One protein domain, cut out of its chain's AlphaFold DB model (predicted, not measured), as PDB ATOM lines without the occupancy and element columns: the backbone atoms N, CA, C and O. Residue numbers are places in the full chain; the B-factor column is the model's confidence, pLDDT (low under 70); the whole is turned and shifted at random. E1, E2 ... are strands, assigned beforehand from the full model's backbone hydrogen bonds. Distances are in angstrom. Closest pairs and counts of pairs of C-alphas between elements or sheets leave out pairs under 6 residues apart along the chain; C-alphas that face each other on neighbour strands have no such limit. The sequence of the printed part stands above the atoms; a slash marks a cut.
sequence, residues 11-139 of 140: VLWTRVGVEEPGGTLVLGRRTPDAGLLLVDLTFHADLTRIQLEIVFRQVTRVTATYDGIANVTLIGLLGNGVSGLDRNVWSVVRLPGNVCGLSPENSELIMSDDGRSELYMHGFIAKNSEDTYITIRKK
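Overview. This is residues 11 to 139 of the 140 residues of an uncharacterized protein of Komagataeibacter rhaeticus (UniProt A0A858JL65). A wide, twisted sheet of seven strands and a small sheet of three form a sandwich, two sheets that are only partly face to face. E2, E4 and E10 cover part of one face of the large sheet, while E8, at its edge, lies far from the middle of the domain, where E6 and E7 are. The printed part has 129 residues with ten named strands, E1 to E10 in order along the chain, and no named helix; the class is all strand. Both sheets are mixed, running E1 E3 E7 E6 E5 E9 E8 and E2 E4 E10. The whole is compact, with a radius of gyration of the C-alphas of 14.8 A and spans of 41 by 39 by 29 A.

Arrangement. E1, residues 11 to 18, is an edge strand and parallel to E3, residues 35 to 43, with N 14 and O 38 2.9 A apart. E3 is parallel to E7, residues 91 to 96, with N 94 and O 39 2.8 A apart. E7, E6, residues 72 to 76, and E5, residues 61 to 67, form a meander, each strand the antiparallel neighbour of the one before; N 93 and O 75 are 2.8 A apart, and so are N 65 and O 74. E5 is antiparallel to E9, residues 118 to 125, with N 64 and O 122 2.9 A apart. E9 forms a hairpin with the edge strand E8, residues 108 to 111, with N 110 and O 119 2.8 A apart. In the small sheet E4, residues 51 to 57, is parallel to E2, residues 24 to 27, with N 55 and O 25 2.9 A apart. E4 is antiparallel to E10, residues 131 to 137, with N 54 and O 134 3.0 A apart. The facing parts of the two sheets are 9.4 A centre to centre, their strands at 22 degrees. The closest C-alphas of E9 and E10 are those of Ile 125 and Thr 132, 6.7 A apart.

Along the chain. E1 begins at C-alpha 11, (133.950, 145.354, 162.196), and is 22.3 A long. E3 is 26.0 A long, E4 19.1 A, E5 20.0 A and E7 16.7 A. E9 is 23.0 A long, and E10, 18.9 A long, ends at C-alpha 137, (127.759, 147.345, 135.381).

Size, cuts and confidence. The C-alphas of Asp 46 and Ser 83 are the two farthest apart, at 45.2 A. The printed part has no cut. The links E6 to E7 and E7 to E8 are long, with 14 and 11 residues. Confidence is low, with pLDDT under 70, in 43 residues, among them 78 to 91 and 126 to 139.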
ATOM      1  N   VAL A  11     133.783 145.899 163.545       66.19
ATOM      2  CA  VAL A  11     133.950 145.354 162.196       66.19
ATOM      3  C   VAL A  11     132.915 144.257 162.007       66.19
ATOM      4  O   VAL A  11     132.956 143.238 162.697       66.19
ATOM      5  N   LEU A  12     131.990 144.454 161.077       72.00
ATOM      6  CA  LEU A  12     131.082 143.401 160.651       72.00
ATOM      7  C   LEU A  12     131.521 142.901 159.284       72.00
ATOM      8  O   LEU A  12     131.596 143.684 158.346       72.00
ATOM      9  N   TRP A  13     131.762 141.598 159.162       81.06
ATOM     10  CA  TRP A  13     131.985 140.962 157.871       81.06
ATOM     11  C   TRP A  13     130.769 140.120 157.506       81.06
ATOM     12  O   TRP A  13     130.378 139.216 158.242       81.06
ATOM     13  N   THR A  14     130.166 140.427 156.364       83.62
ATOM     14  CA  THR A  14     129.086 139.639 155.782       83.62
ATOM     15  C   THR A  14     129.423 139.217 154.359       83.62
ATOM     16  O   THR A  14     130.145 139.917 153.646       83.62
ATOM     17  N   ARG A  15     128.892 138.067 153.943       86.94
ATOM     18  CA  ARG A  15     128.944 137.594 152.561       86.94
ATOM     19  C   ARG A  15     127.537 137.592 151.992       86.94
ATOM     20  O   ARG A  15     126.622 137.055 152.613       86.94
ATOM     21  N   VAL A  16     127.381 138.168 150.809       85.69
ATOM     22  CA  VAL A  16     126.099 138.249 150.113       85.69
ATOM     23  C   VAL A  16     126.248 137.597 148.741       85.69
ATOM     24  O   VAL A  16     127.041 138.037 147.909       85.69
ATOM     25  N   GLY A  17     125.492 136.519 148.534       86.88
ATOM     26  CA  GLY A  17     125.349 135.852 147.244       86.88
ATOM     27  C   GLY A  17     124.243 136.506 146.425       86.88
ATOM     28  O   GLY A  17     123.140 136.716 146.929       86.88
ATOM     29  N   VAL A  18     124.546 136.852 145.180       83.44
ATOM     30  CA  VAL A  18     123.572 137.338 144.203       83.44
ATOM     31  C   VAL A  18     123.216 136.174 143.283       83.44
ATOM     32  O   VAL A  18     124.068 135.706 142.526       83.44
ATOM     33  N   GLU A  19     121.967 135.721 143.382       83.31
ATOM     34  CA  GLU A  19     121.427 134.572 142.639       83.31
ATOM     35  C   GLU A  19     120.743 134.984 141.326       83.31
ATOM     36  O   GLU A  19     120.741 134.227 140.360       83.31
ATOM     37  N   GLU A  20     120.212 136.209 141.250       79.81
ATOM     38  CA  GLU A  20     119.505 136.736 140.076       79.81
ATOM     39  C   GLU A  20     119.997 138.152 139.713       79.81
ATOM     40  O   GLU A  20     120.426 138.900 140.598       79.81
ATOM     41  N   PRO A  21     119.962 138.561 138.426       76.88
ATOM     42  CA  PRO A  21     120.283 139.927 138.029       76.88
ATOM     43  C   PRO A  21     119.254 140.938 138.540       76.88
ATOM     44  O   PRO A  21     118.056 140.669 138.574       76.88
ATOM     45  N   GLY A  22     119.712 142.163 138.783       73.12
ATOM     46  CA  GLY A  22     118.855 143.252 139.233       73.12
ATOM     47  C   GLY A  22     118.876 143.416 140.747       73.12
ATOM     48  O   GLY A  22     119.309 142.548 141.499       73.12
ATOM     49  N   GLY A  23     118.418 144.583 141.188       78.88
ATOM     50  CA  GLY A  23     118.360 144.943 142.597       78.88
ATOM     51  C   GLY A  23     119.375 146.006 143.001       78.88
ATOM     52  O   GLY A  23     120.282 146.390 142.254       78.88
ATOM     53  N   THR A  24     119.174 146.485 144.222       81.38
ATOM     54  CA  THR A  24     119.919 147.600 144.791       81.38
ATOM     55  C   THR A  24     120.403 147.208 146.179       81.38
ATOM     56  O   THR A  24     119.603 146.891 147.063       81.38
ATOM     57  N   LEU A  25     121.717 147.251 146.385       80.62
ATOM     58  CA  LEU A  25     122.325 147.169 147.703       80.62
ATOM     59  C   LEU A  25     122.479 148.585 148.254       80.62
ATOM     60  O   LEU A  25     123.255 149.386 147.738       80.62
ATOM     61  N   VAL A  26     121.737 148.886 149.313       77.62
ATOM     62  CA  VAL A  26     121.786 150.190 149.972       77.62
ATOM     63  C   VAL A  26     122.621 150.082 151.238       77.62
ATOM     64  O   VAL A  26     122.291 149.321 152.145       77.62
ATOM     65  N   LEU A  27     123.683 150.873 151.301       76.62
ATOM     66  CA  LEU A  27     124.599 150.973 152.424       76.62
ATOM     67  C   LEU A  27     124.511 152.385 152.990       76.62
ATOM     68  O   LEU A  27     124.648 153.378 152.279       76.62
ATOM     69  N   GLY A  28     124.256 152.486 154.285       70.00
ATOM     70  CA  GLY A  28     124.136 153.761 154.971       70.00
ATOM     71  C   GLY A  28     124.275 153.561 156.465       70.00
ATOM     72  O   GLY A  28     123.980 152.487 156.990       70.00
ATOM     73  N   ARG A  29     124.731 154.599 157.157       66.38
ATOM     74  CA  ARG A  29     124.796 154.576 158.615       66.38
ATOM     75  C   ARG A  29     123.391 154.731 159.204       66.38
ATOM     76  O   ARG A  29     122.609 155.561 158.743       66.38
ATOM     77  N   ARG A  30     123.082 153.954 160.244       64.31
ATOM     78  CA  ARG A  30     121.848 154.120 161.034       64.31
ATOM     79  C   ARG A  30     122.041 155.091 162.199       64.31
ATOM     80  O   ARG A  30     121.124 155.828 162.545       64.31
ATOM     81  N   THR A  31     123.235 155.099 162.788       62.75
ATOM     82  CA  THR A  31     123.632 155.960 163.909       62.75
ATOM     83  C   THR A  31     124.899 156.745 163.546       62.75
ATOM     84  O   THR A  31     125.586 156.404 162.581       62.75
ATOM     85  N   PRO A  32     125.224 157.831 164.272       59.84
ATOM     86  CA  PRO A  32     126.453 158.592 164.050       59.84
ATOM     87  C   PRO A  32     127.729 157.915 164.595       59.84
ATOM     88  O   PRO A  32     128.812 158.476 164.417       59.84
ATOM     89  N   ASP A  33     127.629 156.740 165.227       61.50
ATOM     90  CA  ASP A  33     128.734 156.054 165.918       61.50
ATOM     91  C   ASP A  33     129.651 155.271 164.975       61.50
ATOM     92  O   ASP A  33     129.192 154.357 164.299       61.50
ATOM     93  N   ALA A  34     130.950 155.577 164.954       58.31
ATOM     94  CA  ALA A  34     131.899 155.002 163.996       58.31
ATOM     95  C   ALA A  34     131.941 153.455 163.996       58.31
ATOM     96  O   ALA A  34     132.158 152.827 165.036       58.31
ATOM     97  N   GLY A  35     131.831 152.845 162.812       65.06
ATOM     98  CA  GLY A  35     131.964 151.399 162.589       65.06
ATOM     99  C   GLY A  35     132.299 151.064 161.132       65.06
ATOM    100  O   GLY A  35     132.144 151.915 160.260       65.06
ATOM    101  N   LEU A  36     132.750 149.832 160.877       73.31
ATOM    102  CA  LEU A  36     133.169 149.349 159.557       73.31
ATOM    103  C   LEU A  36     132.362 148.109 159.145       73.31
ATOM    104  O   LEU A  36     132.446 147.059 159.780       73.31
ATOM    105  N   LEU A  37     131.620 148.202 158.043       77.06
ATOM    106  CA  LEU A  37     130.943 147.069 157.410       77.06
ATOM    107  C   LEU A  37     131.739 146.577 156.195       77.06
ATOM    108  O   LEU A  37     131.883 147.280 155.201       77.06
ATOM    109  N   LEU A  38     132.214 145.342 156.240       84.19
ATOM    110  CA  LEU A  38     132.834 144.656 155.114       84.19
ATOM    111  C   LEU A  38     131.802 143.731 154.465       84.19
ATOM    112  O   LEU A  38     131.293 142.807 155.104       84.19
ATOM    113  N   VAL A  39     131.496 143.969 153.193       87.00
ATOM    114  CA  VAL A  39     130.560 143.150 152.411       87.00
ATOM    115  C   VAL A  39     131.332 142.428 151.316       87.00
ATOM    116  O   VAL A  39     131.864 143.059 150.410       87.00
ATOM    117  N   ASP A  40     131.381 141.104 151.382       89.31
ATOM    118  CA  ASP A  40     131.926 140.245 150.330       89.31
ATOM    119  C   ASP A  40     130.788 139.842 149.384       89.31
ATOM    120  O   ASP A  40     129.932 139.035 149.753       89.31
ATOM    121  N   LEU A  41     130.728 140.444 148.194       87.44
ATOM    122  CA  LEU A  41     129.712 140.127 147.192       87.44
ATOM    123  C   LEU A  41     130.217 139.055 146.235       87.44
ATOM    124  O   LEU A  41     131.234 139.221 145.558       87.44
ATOM    125  N   THR A  42     129.447 137.981 146.124       86.75
ATOM    126  CA  THR A  42     129.688 136.890 145.180       86.75
ATOM    127  C   THR A  42     128.492 136.728 144.256       86.75
ATOM    128  O   THR A  42     127.353 136.917 144.673       86.75
ATOM    129  N   PHE A  43     128.745 136.343 143.010       81.56
ATOM    130  CA  PHE A  43     127.706 136.118 142.008       81.56
ATOM    131  C   PHE A  43     127.614 134.633 141.681       81.56
ATOM    132  O   PHE A  43     128.653 133.972 141.589       81.56
ATOM    133  N   HIS A  44     126.398 134.127 141.471       81.12
ATOM    134  CA  HIS A  44     126.210 132.778 140.948       81.12
ATOM    135  C   HIS A  44     126.890 132.643 139.573       81.12
ATOM    136  O   HIS A  44     126.873 133.577 138.765       81.12
ATOM    137  N   ALA A  45     127.518 131.493 139.309       71.12
ATOM    138  CA  ALA A  45     128.392 131.296 138.146       71.12
ATOM    139  C   ALA A  45     127.678 131.510 136.796       71.12
ATOM    140  O   ALA A  45     128.293 131.979 135.839       71.12
ATOM    141  N   ASP A  46     126.373 131.238 136.748       73.50
ATOM    142  CA  ASP A  46     125.540 131.352 135.543       73.50
ATOM    143  C   ASP A  46     125.109 132.797 135.217       73.50
ATOM    144  O   ASP A  46     124.515 133.064 134.167       73.50
ATOM    145  N   LEU A  47     125.426 133.767 136.084       69.00
ATOM    146  CA  LEU A  47     125.102 135.176 135.866       69.00
ATOM    147  C   LEU A  47     126.066 135.818 134.862       69.00
ATOM    148  O   LEU A  47     127.083 136.426 135.204       69.00
ATOM    149  N   THR A  48     125.702 135.722 133.584       63.53
ATOM    150  CA  THR A  48     126.444 136.321 132.459       63.53
ATOM    151  C   THR A  48     126.255 137.836 132.337       63.53
ATOM    152  O   THR A  48     127.099 138.520 131.756       63.53
ATOM    153  N   ARG A  49     125.168 138.388 132.890       63.28
ATOM    154  CA  ARG A  49     124.891 139.831 132.947       63.28
ATOM    155  C   ARG A  49     124.423 140.203 134.341       63.28
ATOM    156  O   ARG A  49     123.411 139.699 134.811       63.28
ATOM    157  N   ILE A  50     125.156 141.107 134.978       66.44
ATOM    158  CA  ILE A  50     124.844 141.583 136.321       66.44
ATOM    159  C   ILE A  50     124.622 143.084 136.241       66.44
ATOM    160  O   ILE A  50     125.524 143.846 135.882       66.44
ATOM    161  N   GLN A  51     123.415 143.492 136.607       69.94
ATOM    162  CA  GLN A  51     123.103 144.868 136.944       69.94
ATOM    163  C   GLN A  51     122.815 144.893 138.441       69.94
ATOM    164  O   GLN A  51     121.743 144.482 138.867       69.94
ATOM    165  N   LEU A  52     123.802 145.323 139.224       77.56
ATOM    166  CA  LEU A  52     123.651 145.555 140.654       77.56
ATOM    167  C   LEU A  52     123.955 147.023 140.912       77.56
ATOM    168  O   LEU A  52     125.032 147.521 140.578       77.56
ATOM    169  N   GLU A  53     123.005 147.726 141.502       79.88
ATOM    170  CA  GLU A  53     123.239 149.089 141.951       79.88
ATOM    171  C   GLU A  53     123.725 149.076 143.400       79.88
ATOM    172  O   GLU A  53     123.105 148.437 144.250       79.88
ATOM    173  N   ILE A  54     124.827 149.773 143.689       81.62
ATOM    174  CA  ILE A  54     125.293 149.972 145.063       81.62
ATOM    175  C   ILE A  54     125.152 151.448 145.418       81.62
ATOM    176  O   ILE A  54     125.732 152.332 144.785       81.62
ATOM    177  N   VAL A  55     124.365 151.710 146.455       77.69
ATOM    178  CA  VAL A  55     124.046 153.061 146.914       77.69
ATOM    179  C   VAL A  55     124.707 153.295 148.259       77.69
ATOM    180  O   VAL A  55     124.405 152.584 149.215       77.69
ATOM    181  N   PHE A  56     125.566 154.311 148.339       77.06
ATOM    182  CA  PHE A  56     126.173 154.771 149.586       77.06
ATOM    183  C   PHE A  56     125.473 156.059 150.032       77.06
ATOM    184  O   PHE A  56     125.686 157.136 149.468       77.06
ATOM    185  N   ARG A  57     124.611 155.945 151.044       72.50
ATOM    186  CA  ARG A  57     123.841 157.075 151.581       72.50
ATOM    187  C   ARG A  57     124.684 157.957 152.486       72.50
ATOM    188  O   ARG A  57     125.495 157.438 153.252       72.50
ATOM    189  N   GLN A  58     124.423 159.265 152.480       69.56
ATOM    190  CA  GLN A  58     125.112 160.249 153.338       69.56
ATOM    191  C   GLN A  58     126.630 160.292 153.114       69.56
ATOM    192  O   GLN A  58     127.405 160.595 154.021       69.56
ATOM    193  N   VAL A  59     127.056 159.974 151.893       71.25
ATOM    194  CA  VAL A  59     128.452 159.970 151.468       71.25
ATOM    195  C   VAL A  59     128.587 160.912 150.282       71.25
ATOM    196  O   VAL A  59     127.781 160.856 149.358       71.25
ATOM    197  N   THR A  60     129.608 161.769 150.295       70.00
ATOM    198  CA  THR A  60     129.882 162.749 149.227       70.00
ATOM    199  C   THR A  60     130.902 162.256 148.202       70.00
ATOM    200  O   THR A  60     130.959 162.763 147.080       70.00
ATOM    201  N   ARG A  61     131.725 161.277 148.586       75.88
ATOM    202  CA  ARG A  61     132.751 160.671 147.744       75.88
ATOM    203  C   ARG A  61     132.949 159.215 148.125       75.88
ATOM    204  O   ARG A  61     133.077 158.883 149.298       75.88
ATOM    205  N   VAL A  62     133.063 158.377 147.111       80.44
ATOM    206  CA  VAL A  62     133.440 156.969 147.224       80.44
ATOM    207  C   VAL A  62     134.621 156.707 146.305       80.44
ATOM    208  O   VAL A  62     134.801 157.377 145.289       80.44
ATOM    209  N   THR A  63     135.425 155.727 146.660       83.69
ATOM    210  CA  THR A  63     136.594 155.304 145.907       83.69
ATOM    211  C   THR A  63     136.392 153.852 145.503       83.69
ATOM    212  O   THR A  63     135.960 153.031 146.315       83.69
ATOM    213  N   ALA A  64     136.689 153.535 144.247       87.62
ATOM    214  CA  ALA A  64     136.885 152.161 143.817       87.62
ATOM    215  C   ALA A  64     138.374 151.914 143.590       87.62
ATOM    216  O   ALA A  64     139.040 152.732 142.954       87.62
ATOM    217  N   THR A  65     138.863 150.782 144.080       89.38
ATOM    218  CA  THR A  65     140.226 150.308 143.859       89.38
ATOM    219  C   THR A  65     140.170 148.914 143.259       89.38
ATOM    220  O   THR A  65     139.549 148.025 143.838       89.38
ATOM    221  N   TYR A  66     140.798 148.716 142.107       90.25
ATOM    222  CA  TYR A  66     140.917 147.422 141.445       90.25
ATOM    223  C   TYR A  66     142.357 146.919 141.541       90.25
ATOM    224  O   TYR A  66     143.287 147.611 141.134       90.25
ATOM    225  N   ASP A  67     142.513 145.710 142.072       89.44
ATOM    226  CA  ASP A  67     143.765 144.960 142.095       89.44
ATOM    227  C   ASP A  67     143.755 143.934 140.958       89.44
ATOM    228  O   ASP A  67     142.972 142.974 140.976       89.44
ATOM    229  N   GLY A  68     144.623 144.148 139.965       85.69
ATOM    230  CA  GLY A  68     144.752 143.275 138.799       85.69
ATOM    231  C   GLY A  68     145.357 141.903 139.096       85.69
ATOM    232  O   GLY A  68     145.049 140.946 138.388       85.69
ATOM    233  N   ILE A  69     146.164 141.775 140.153       87.44
ATOM    234  CA  ILE A  69     146.776 140.504 140.568       87.44
ATOM    235  C   ILE A  69     145.735 139.649 141.284       87.44
ATOM    236  O   ILE A  69     145.545 138.479 140.953       87.44
ATOM    237  N   ALA A  70     145.041 140.234 142.262       87.94
ATOM    238  CA  ALA A  70     143.998 139.540 143.010       87.94
ATOM    239  C   ALA A  70     142.695 139.384 142.208       87.94
ATOM    240  O   ALA A  70     141.831 138.594 142.593       87.94
ATOM    241  N   ASN A  71     142.550 140.131 141.108       89.38
ATOM    242  CA  ASN A  71     141.343 140.234 140.294       89.38
ATOM    243  C   ASN A  71     140.111 140.596 141.146       89.38
ATOM    244  O   ASN A  71     139.083 139.913 141.123       89.38
ATOM    245  N   VAL A  72     140.231 141.657 141.948       90.00
ATOM    246  CA  VAL A  72     139.209 142.107 142.908       90.00
ATOM    247  C   VAL A  72     139.049 143.620 142.839       90.00
ATOM    248  O   VAL A  72     140.032 144.353 142.789       90.00
ATOM    249  N   THR A  73     137.803 144.092 142.907       90.12
ATOM    250  CA  THR A  73     137.470 145.505 143.122       90.12
ATOM    251  C   THR A  73     136.978 145.718 144.552       90.12
ATOM    252  O   THR A  73     136.080 145.016 145.020       90.12
ATOM    253  N   LEU A  74     137.531 146.715 145.235       89.56
ATOM    254  CA  LEU A  74     137.039 147.246 146.501       89.56
ATOM    255  C   LEU A  74     136.331 148.573 146.245       89.56
ATOM    256  O   LEU A  74     136.882 149.439 145.575       89.56
ATOM    257  N   ILE A  75     135.126 148.744 146.778       87.12
ATOM    258  CA  ILE A  75     134.332 149.967 146.645       87.12
ATOM    259  C   ILE A  75     133.929 150.438 148.030       87.12
ATOM    260  O   ILE A  75     133.262 149.718 148.769       87.12
ATOM    261  N   GLY A  76     134.296 151.656 148.382       81.56
ATOM    262  CA  GLY A  76     133.943 152.231 149.670       81.56
ATOM    263  C   GLY A  76     134.594 153.584 149.859       81.56
ATOM    264  O   GLY A  76     135.105 154.184 148.919       81.56
ATOM    265  N   LEU A  77     134.588 154.089 151.083       72.06
ATOM    266  CA  LEU A  77     135.298 155.323 151.389       72.06
ATOM    267  C   LEU A  77     136.760 154.976 151.698       72.06
ATOM    268  O   LEU A  77     137.046 154.395 152.736       72.06
ATOM    269  N   LEU A  78     137.684 155.295 150.794       59.41
ATOM    270  CA  LEU A  78     139.118 155.275 151.091       59.41
ATOM    271  C   LEU A  78     139.531 156.728 151.307       59.41
ATOM    272  O   LEU A  78     139.394 157.553 150.401       59.41
ATOM    273  N   GLY A  79     139.905 157.068 152.541       50.84
ATOM    274  CA  GLY A  79     140.213 158.443 152.922       50.84
ATOM    275  C   GLY A  79     141.378 159.001 152.104       50.84
ATOM    276  O   GLY A  79     142.432 158.381 152.026       50.84
ATOM    277  N   ASN A  80     141.214 160.201 151.538       43.16
ATOM    278  CA  ASN A  80     142.379 161.019 151.207       43.16
ATOM    279  C   ASN A  80     142.915 161.572 152.530       43.16
ATOM    280  O   ASN A  80     142.144 162.155 153.291       43.16
ATOM    281  N   GLY A  81     144.211 161.388 152.789       44.62
ATOM    282  CA  GLY A  81     144.905 161.746 154.031       44.62
ATOM    283  C   GLY A  81     144.997 163.247 154.333       44.62
ATOM    284  O   GLY A  81     146.078 163.751 154.616       44.62
ATOM    285  N   VAL A  82     143.883 163.977 154.292       39.00
ATOM    286  CA  VAL A  82     143.798 165.386 154.679       39.00
ATOM    287  C   VAL A  82     142.931 165.496 155.928       39.00
ATOM    288  O   VAL A  82     141.707 165.499 155.869       39.00
ATOM    289  N   SER A  83     143.639 165.517 157.060       42.16
ATOM    290  CA  SER A  83     143.283 166.048 158.381       42.16
ATOM    291  C   SER A  83     141.796 166.123 158.752       42.16
ATOM    292  O   SER A  83     141.073 167.019 158.316       42.16
ATOM    293  N   GLY A  84     141.403 165.283 159.712       37.38
ATOM    294  CA  GLY A  84     140.183 165.492 160.492       37.38
ATOM    295  C   GLY A  84     139.323 164.254 160.688       37.38
ATOM    296  O   GLY A  84     138.108 164.358 160.586       37.38
ATOM    297  N   LEU A  85     139.961 163.126 161.019       38.44
ATOM    298  CA  LEU A  85     139.360 161.864 161.462       38.44
ATOM    299  C   LEU A  85     138.507 161.138 160.412       38.44
ATOM    300  O   LEU A  85     137.385 161.532 160.115       38.44
ATOM    301  N   ASP A  86     139.057 160.006 159.971       44.16
ATOM    302  CA  ASP A  86     138.519 158.665 159.662       44.16
ATOM    303  C   ASP A  86     137.124 158.256 160.205       44.16
ATOM    304  O   ASP A  86     136.850 157.086 160.455       44.16
ATOM    305  N   ARG A  87     136.179 159.183 160.362       47.34
ATOM    306  CA  ARG A  87     134.798 158.942 160.810       47.34
ATOM    307  C   ARG A  87     133.870 158.512 159.675       47.34
ATOM    308  O   ARG A  87     132.671 158.383 159.901       47.34
ATOM    309  N   ASN A  88     134.394 158.329 158.462       46.91
ATOM    310  CA  ASN A  88     133.581 158.209 157.253       46.91
ATOM    311  C   ASN A  88     133.723 156.862 156.526       46.91
ATOM    312  O   ASN A  88     132.987 156.628 155.570       46.91
ATOM    313  N   VAL A  89     134.600 155.948 156.958       54.22
ATOM    314  CA  VAL A  89     134.650 154.608 156.350       54.22
ATOM    315  C   VAL A  89     133.624 153.700 157.012       54.22
ATOM    316  O   VAL A  89     133.918 153.009 157.978       54.22
ATOM    317  N   TRP A  90     132.404 153.722 156.480       65.50
ATOM    318  CA  TRP A  90     131.286 152.950 157.028       65.50
ATOM    319  C   TRP A  90     131.085 151.608 156.346       65.50
ATOM    320  O   TRP A  90     130.606 150.667 156.972       65.50
ATOM    321  N   SER A  91     131.436 151.505 155.065       69.94
ATOM    322  CA  SER A  91     131.315 150.246 154.342       69.94
ATOM    323  C   SER A  91     132.329 150.109 153.216       69.94
ATOM    324  O   SER A  91     132.598 151.066 152.487       69.94
ATOM    325  N   VAL A  92     132.883 148.907 153.090       82.06
ATOM    326  CA  VAL A  92     133.719 148.479 151.970       82.06
ATOM    327  C   VAL A  92     133.077 147.241 151.371       82.06
ATOM    328  O   VAL A  92     132.857 146.239 152.051       82.06
ATOM    329  N   VAL A  93     132.775 147.321 150.085       86.75
ATOM    330  CA  VAL A  93     132.236 146.224 149.298       86.75
ATOM    331  C   VAL A  93     133.356 145.633 148.462       86.75
ATOM    332  O   VAL A  93     133.981 146.331 147.667       86.75
ATOM    333  N   ARG A  94     133.594 144.339 148.627       90.56
ATOM    334  CA  ARG A  94     134.519 143.553 147.821       90.56
ATOM    335  C   ARG A  94     133.741 142.822 146.734       90.56
ATOM    336  O   ARG A  94     132.786 142.114 147.042       90.56
ATOM    337  N   LEU A  95     134.171 142.963 145.484       89.31
ATOM    338  CA  LEU A  95     133.611 142.263 144.330       89.31
ATOM    339  C   LEU A  95     134.718 141.579 143.512       89.31
ATOM    340  O   LEU A  95     135.807 142.141 143.379       89.31
ATOM    341  N   PRO A  96     134.461 140.400 142.924       88.25
ATOM    342  CA  PRO A  96     135.390 139.771 141.994       88.25
ATOM    343  C   PRO A  96     135.410 140.501 140.645       88.25
ATOM    344  O   PRO A  96     134.362 140.856 140.101       88.25
ATOM    345  N   GLY A  97     136.597 140.642 140.062       88.25
ATOM    346  CA  GLY A  97     136.804 141.262 138.757       88.25
ATOM    347  C   GLY A  97     136.869 142.785 138.789       88.25
ATOM    348  O   GLY A  97     136.590 143.416 139.808       88.25
ATOM    349  N   ASN A  98     137.194 143.375 137.639       88.19
ATOM    350  CA  ASN A  98     137.175 144.820 137.406       88.19
ATOM    351  C   ASN A  98     135.751 145.327 137.115       88.19
ATOM    352  O   ASN A  98     135.399 145.688 135.991       88.19
ATOM    353  N   VAL A  99     134.892 145.314 138.132       85.38
ATOM    354  CA  VAL A  99     133.453 145.585 137.965       85.38
ATOM    355  C   VAL A  99     133.134 147.053 137.658       85.38
ATOM    356  O   VAL A  99     132.046 147.352 137.168       85.38
ATOM    357  N   CYS A 100     134.081 147.957 137.924       85.38
ATOM    358  CA  CYS A 100     133.979 149.384 137.618       85.38
ATOM    359  C   CYS A 100     134.654 149.768 136.289       85.38
ATOM    360  O   CYS A 100     134.552 150.922 135.882       85.38
ATOM    361  N   GLY A 101     135.327 148.832 135.610       88.00
ATOM    362  CA  GLY A 101     136.066 149.110 134.377       88.00
ATOM    363  C   GLY A 101     137.220 150.098 134.570       88.00
ATOM    364  O   GLY A 101     137.431 150.947 133.706       88.00
ATOM    365  N   LEU A 102     137.921 150.022 135.706       88.88
ATOM    366  CA  LEU A 102     139.075 150.864 136.016       88.88
ATOM    367  C   LEU A 102     140.256 150.505 135.116       88.88
ATOM    368  O   LEU A 102     140.581 149.330 134.948       88.88
ATOM    369  N   SER A 103     140.878 151.508 134.523       88.81
ATOM    370  CA  SER A 103     141.969 151.347 133.569       88.81
ATOM    371  C   SER A 103     142.890 152.570 133.596       88.81
ATOM    372  O   SER A 103     142.483 153.620 134.109       88.81
ATOM    373  N   PRO A 104     144.109 152.498 133.033       87.00
ATOM    374  CA  PRO A 104     145.020 153.646 132.997       87.00
ATOM    375  C   PRO A 104     144.393 154.922 132.410       87.00
ATOM    376  O   PRO A 104     144.770 156.029 132.776       87.00
ATOM    377  N   GLU A 105     143.415 154.789 131.508       88.81
ATOM    378  CA  GLU A 105     142.755 155.920 130.848       88.81
ATOM    379  C   GLU A 105     141.762 156.658 131.752       88.81
ATOM    380  O   GLU A 105     141.404 157.802 131.467       88.81
ATOM    381  N   ASN A 106     141.267 156.010 132.809       87.81
ATOM    382  CA  ASN A 106     140.211 156.558 133.656       87.81
ATOM    383  C   ASN A 106     140.516 156.499 135.154       87.81
ATOM    384  O   ASN A 106     139.681 156.929 135.943       87.81
ATOM    385  N   SER A 107     141.674 155.995 135.565       89.00
ATOM    386  CA  SER A 107     142.012 155.812 136.975       89.00
ATOM    387  C   SER A 107     143.474 156.134 137.260       89.00
ATOM    388  O   SER A 107     144.326 156.115 136.375       89.00
ATOM    389  N   GLU A 108     143.743 156.484 138.512       88.69
ATOM    390  CA  GLU A 108     145.092 156.674 139.025       88.69
ATOM    391  C   GLU A 108     145.746 155.305 139.216       88.69
ATOM    392  O   GLU A 108     145.181 154.434 139.880       88.69
ATOM    393  N   LEU A 109     146.931 155.121 138.634       86.44
ATOM    394  CA  LEU A 109     147.745 153.932 138.842       86.44
ATOM    395  C   LEU A 109     148.610 154.118 140.091       86.44
ATOM    396  O   LEU A 109     149.449 155.017 140.149       86.44
ATOM    397  N   ILE A 110     148.429 153.238 141.068       83.81
ATOM    398  CA  ILE A 110     149.244 153.144 142.273       83.81
ATOM    399  C   ILE A 110     150.127 151.910 142.122       83.81
ATOM    400  O   ILE A 110     149.638 150.779 142.096       83.81
ATOM    401  N   MET A 111     151.430 152.145 142.020       80.44
ATOM    402  CA  MET A 111     152.429 151.085 141.949       80.44
ATOM    403  C   MET A 111     152.887 150.702 143.352       80.44
ATOM    404  O   MET A 111     153.125 151.575 144.188       80.44
ATOM    405  N   SER A 112     153.048 149.407 143.605       73.50
ATOM    406  CA  SER A 112     153.776 148.936 144.784       73.50
ATOM    407  C   SER A 112     155.269 149.263 144.694       73.50
ATOM    408  O   SER A 112     155.823 149.411 143.604       73.50
ATOM    409  N   ASP A 113     155.938 149.295 145.847       77.81
ATOM    410  CA  ASP A 113     157.381 149.563 145.951       77.81
ATOM    411  C   ASP A 113     158.248 148.561 145.163       77.81
ATOM    412  O   ASP A 113     159.359 148.883 144.746       77.81
ATOM    413  N   ASP A 114     157.743 147.343 144.934       77.88
ATOM    414  CA  ASP A 114     158.407 146.317 144.123       77.88
ATOM    415  C   ASP A 114     158.131 146.445 142.610       77.88
ATOM    416  O   ASP A 114     158.653 145.655 141.819       77.88
ATOM    417  N   GLY A 115     157.319 147.429 142.205       71.75
ATOM    418  CA  GLY A 115     156.955 147.727 140.822       71.75
ATOM    419  C   GLY A 115     156.074 146.676 140.147       71.75
ATOM    420  O   GLY A 115     155.909 146.732 138.930       71.75
ATOM    421  N   ARG A 116     155.544 145.696 140.892       70.12
ATOM    422  CA  ARG A 116     154.810 144.550 140.327       70.12
ATOM    423  C   ARG A 116     153.300 144.642 140.474       70.12
ATOM    424  O   ARG A 116     152.597 144.012 139.691       70.12
ATOM    425  N   SER A 117     152.807 145.374 141.469       68.81
ATOM    426  CA  SER A 117     151.374 145.497 141.733       68.81
ATOM    427  C   SER A 117     150.850 146.787 141.126       68.81
ATOM    428  O   SER A 117     151.257 147.876 141.524       68.81
ATOM    429  N   GLU A 118     149.944 146.634 140.167       78.56
ATOM    430  CA  GLU A 118     149.202 147.720 139.538       78.56
ATOM    431  C   GLU A 118     147.827 147.813 140.198       78.56
ATOM    432  O   GLU A 118     146.922 147.019 139.917       78.56
ATOM    433  N   LEU A 119     147.677 148.762 141.120       86.38
ATOM    434  CA  LEU A 119     146.388 149.090 141.713       86.38
ATOM    435  C   LEU A 119     145.792 150.276 140.963       86.38
ATOM    436  O   LEU A 119     146.406 151.334 140.866       86.38
ATOM    437  N   TYR A 120     144.569 150.124 140.476       88.38
ATOM    438  CA  TYR A 120     143.840 151.189 139.798       88.38
ATOM    439  C   TYR A 120     142.849 151.821 140.763       88.38
ATOM    440  O   TYR A 120     142.006 151.116 141.310       88.38
ATOM    441  N   MET A 121     142.916 153.135 140.971       88.19
ATOM    442  CA  MET A 121     142.049 153.854 141.901       88.19
ATOM    443  C   MET A 121     141.258 154.958 141.198       88.19
ATOM    444  O   MET A 121     141.807 155.779 140.469       88.19
ATOM    445  N   HIS A 122     139.951 155.019 141.448       87.12
ATOM    446  CA  HIS A 122     139.096 156.091 140.941       87.12
ATOM    447  C   HIS A 122     138.134 156.603 142.011       87.12
ATOM    448  O   HIS A 122     137.492 155.822 142.714       87.12
ATOM    449  N   GLY A 123     138.014 157.928 142.116       84.69
ATOM    450  CA  GLY A 123     137.061 158.586 143.003       84.69
ATOM    451  C   GLY A 123     135.778 158.967 142.269       84.69
ATOM    452  O   GLY A 123     135.820 159.771 141.345       84.69
ATOM    453  N   PHE A 124     134.636 158.467 142.729       80.56
ATOM    454  CA  PHE A 124     133.318 158.899 142.271       80.56
ATOM    455  C   PHE A 124     132.765 159.945 143.240       80.56
ATOM    456  O   PHE A 124     132.742 159.739 144.457       80.56
ATOM    457  N   ILE A 125     132.324 161.078 142.697       76.25
ATOM    458  CA  ILE A 125     131.777 162.200 143.466       76.25
ATOM    459  C   ILE A 125     130.250 162.173 143.361       76.25
ATOM    460  O   ILE A 125     129.699 161.976 142.273       76.25
ATOM    461  N   ALA A 126     129.566 162.377 144.487       65.19
ATOM    462  CA  ALA A 126     128.116 162.520 144.526       65.19
ATOM    463  C   ALA A 126     127.645 163.658 143.610       65.19
ATOM    464  O   ALA A 126     128.211 164.749 143.624       65.19
ATOM    465  N   LYS A 127     126.559 163.440 142.857       62.00
ATOM    466  CA  LYS A 127     125.935 164.524 142.077       62.00
ATOM    467  C   LYS A 127     125.226 165.552 142.967       62.00
ATOM    468  O   LYS A 127     125.153 166.713 142.581       62.00
ATOM    469  N   ASN A 128     124.757 165.133 144.146       57.19
ATOM    470  CA  ASN A 128     124.055 165.964 145.128       57.19
ATOM    471  C   ASN A 128     124.688 165.792 146.520       57.19
ATOM    472  O   ASN A 128     125.320 164.776 146.792       57.19
ATOM    473  N   SER A 129     124.485 166.753 147.423       51.09
ATOM    474  CA  SER A 129     125.125 166.816 148.750       51.09
ATOM    475  C   SER A 129     124.665 165.768 149.775       51.09
ATOM    476  O   SER A 129     125.073 165.855 150.930       51.09
ATOM    477  N   GLU A 130     123.833 164.795 149.391       53.75
ATOM    478  CA  GLU A 130     123.251 163.831 150.335       53.75
ATOM    479  C   GLU A 130     123.594 162.369 150.029       53.75
ATOM    480  O   GLU A 130     123.852 161.631 150.969       53.75
ATOM    481  N   ASP A 131     123.705 161.944 148.764       52.06
ATOM    482  CA  ASP A 131     123.944 160.533 148.420       52.06
ATOM    483  C   ASP A 131     124.932 160.366 147.253       52.06
ATOM    484  O   ASP A 131     124.814 161.038 146.221       52.06
ATOM    485  N   THR A 132     125.860 159.405 147.376       53.09
ATOM    486  CA  THR A 132     126.696 158.942 146.259       53.09
ATOM    487  C   THR A 132     126.174 157.612 145.730       53.09
ATOM    488  O   THR A 132     125.997 156.643 146.469       53.09
ATOM    489  N   TYR A 133     125.994 157.544 144.416       58.62
ATOM    490  CA  TYR A 133     125.500 156.359 143.728       58.62
ATOM    491  C   TYR A 133     126.613 155.796 142.850       58.62
ATOM    492  O   TYR A 133     127.166 156.526 142.024       58.62
ATOM    493  N   ILE A 134     126.919 154.504 142.992       56.62
ATOM    494  CA  ILE A 134     127.716 153.777 142.003       56.62
ATOM    495  C   ILE A 134     126.834 152.698 141.396       56.62
ATOM    496  O   ILE A 134     126.498 151.691 142.021       56.62
ATOM    497  N   THR A 135     126.489 152.875 140.126       57.69
ATOM    498  CA  THR A 135     125.919 151.777 139.352       57.69
ATOM    499  C   THR A 135     127.056 150.877 138.887       57.69
ATOM    500  O   THR A 135     127.832 151.262 138.012       57.69
ATOM    501  N   ILE A 136     127.139 149.667 139.435       56.25
ATOM    502  CA  ILE A 136     128.074 148.659 138.945       56.25
ATOM    503  C   ILE A 136     127.443 147.989 137.731       56.25
ATOM    504  O   ILE A 136     126.342 147.437 137.787       56.25
ATOM    505  N   ARG A 137     128.148 148.046 136.603       53.28
ATOM    506  CA  ARG A 137     127.759 147.345 135.381       53.28
ATOM    507  C   ARG A 137     128.912 146.442 134.998       53.28
ATOM    508  O   ARG A 137     129.914 146.921 134.475       53.28
ATOM    509  N   LYS A 138     128.765 145.137 135.227       42.91
ATOM    510  CA  LYS A 138     129.714 144.175 134.669       42.91
ATOM    511  C   LYS A 138     129.537 144.195 133.148       42.91
ATOM    512  O   LYS A 138     128.478 143.810 132.650       42.91
ATOM    513  N   LYS A 139     130.526 144.716 132.418       43.62
ATOM    514  CA  LYS A 139     130.580 144.563 130.959       43.62
ATOM    515  C   LYS A 139     131.037 143.142 130.615       43.62
ATOM    516  O   LYS A 139     131.776 142.538 131.388       43.62
TER     517      LYS A 139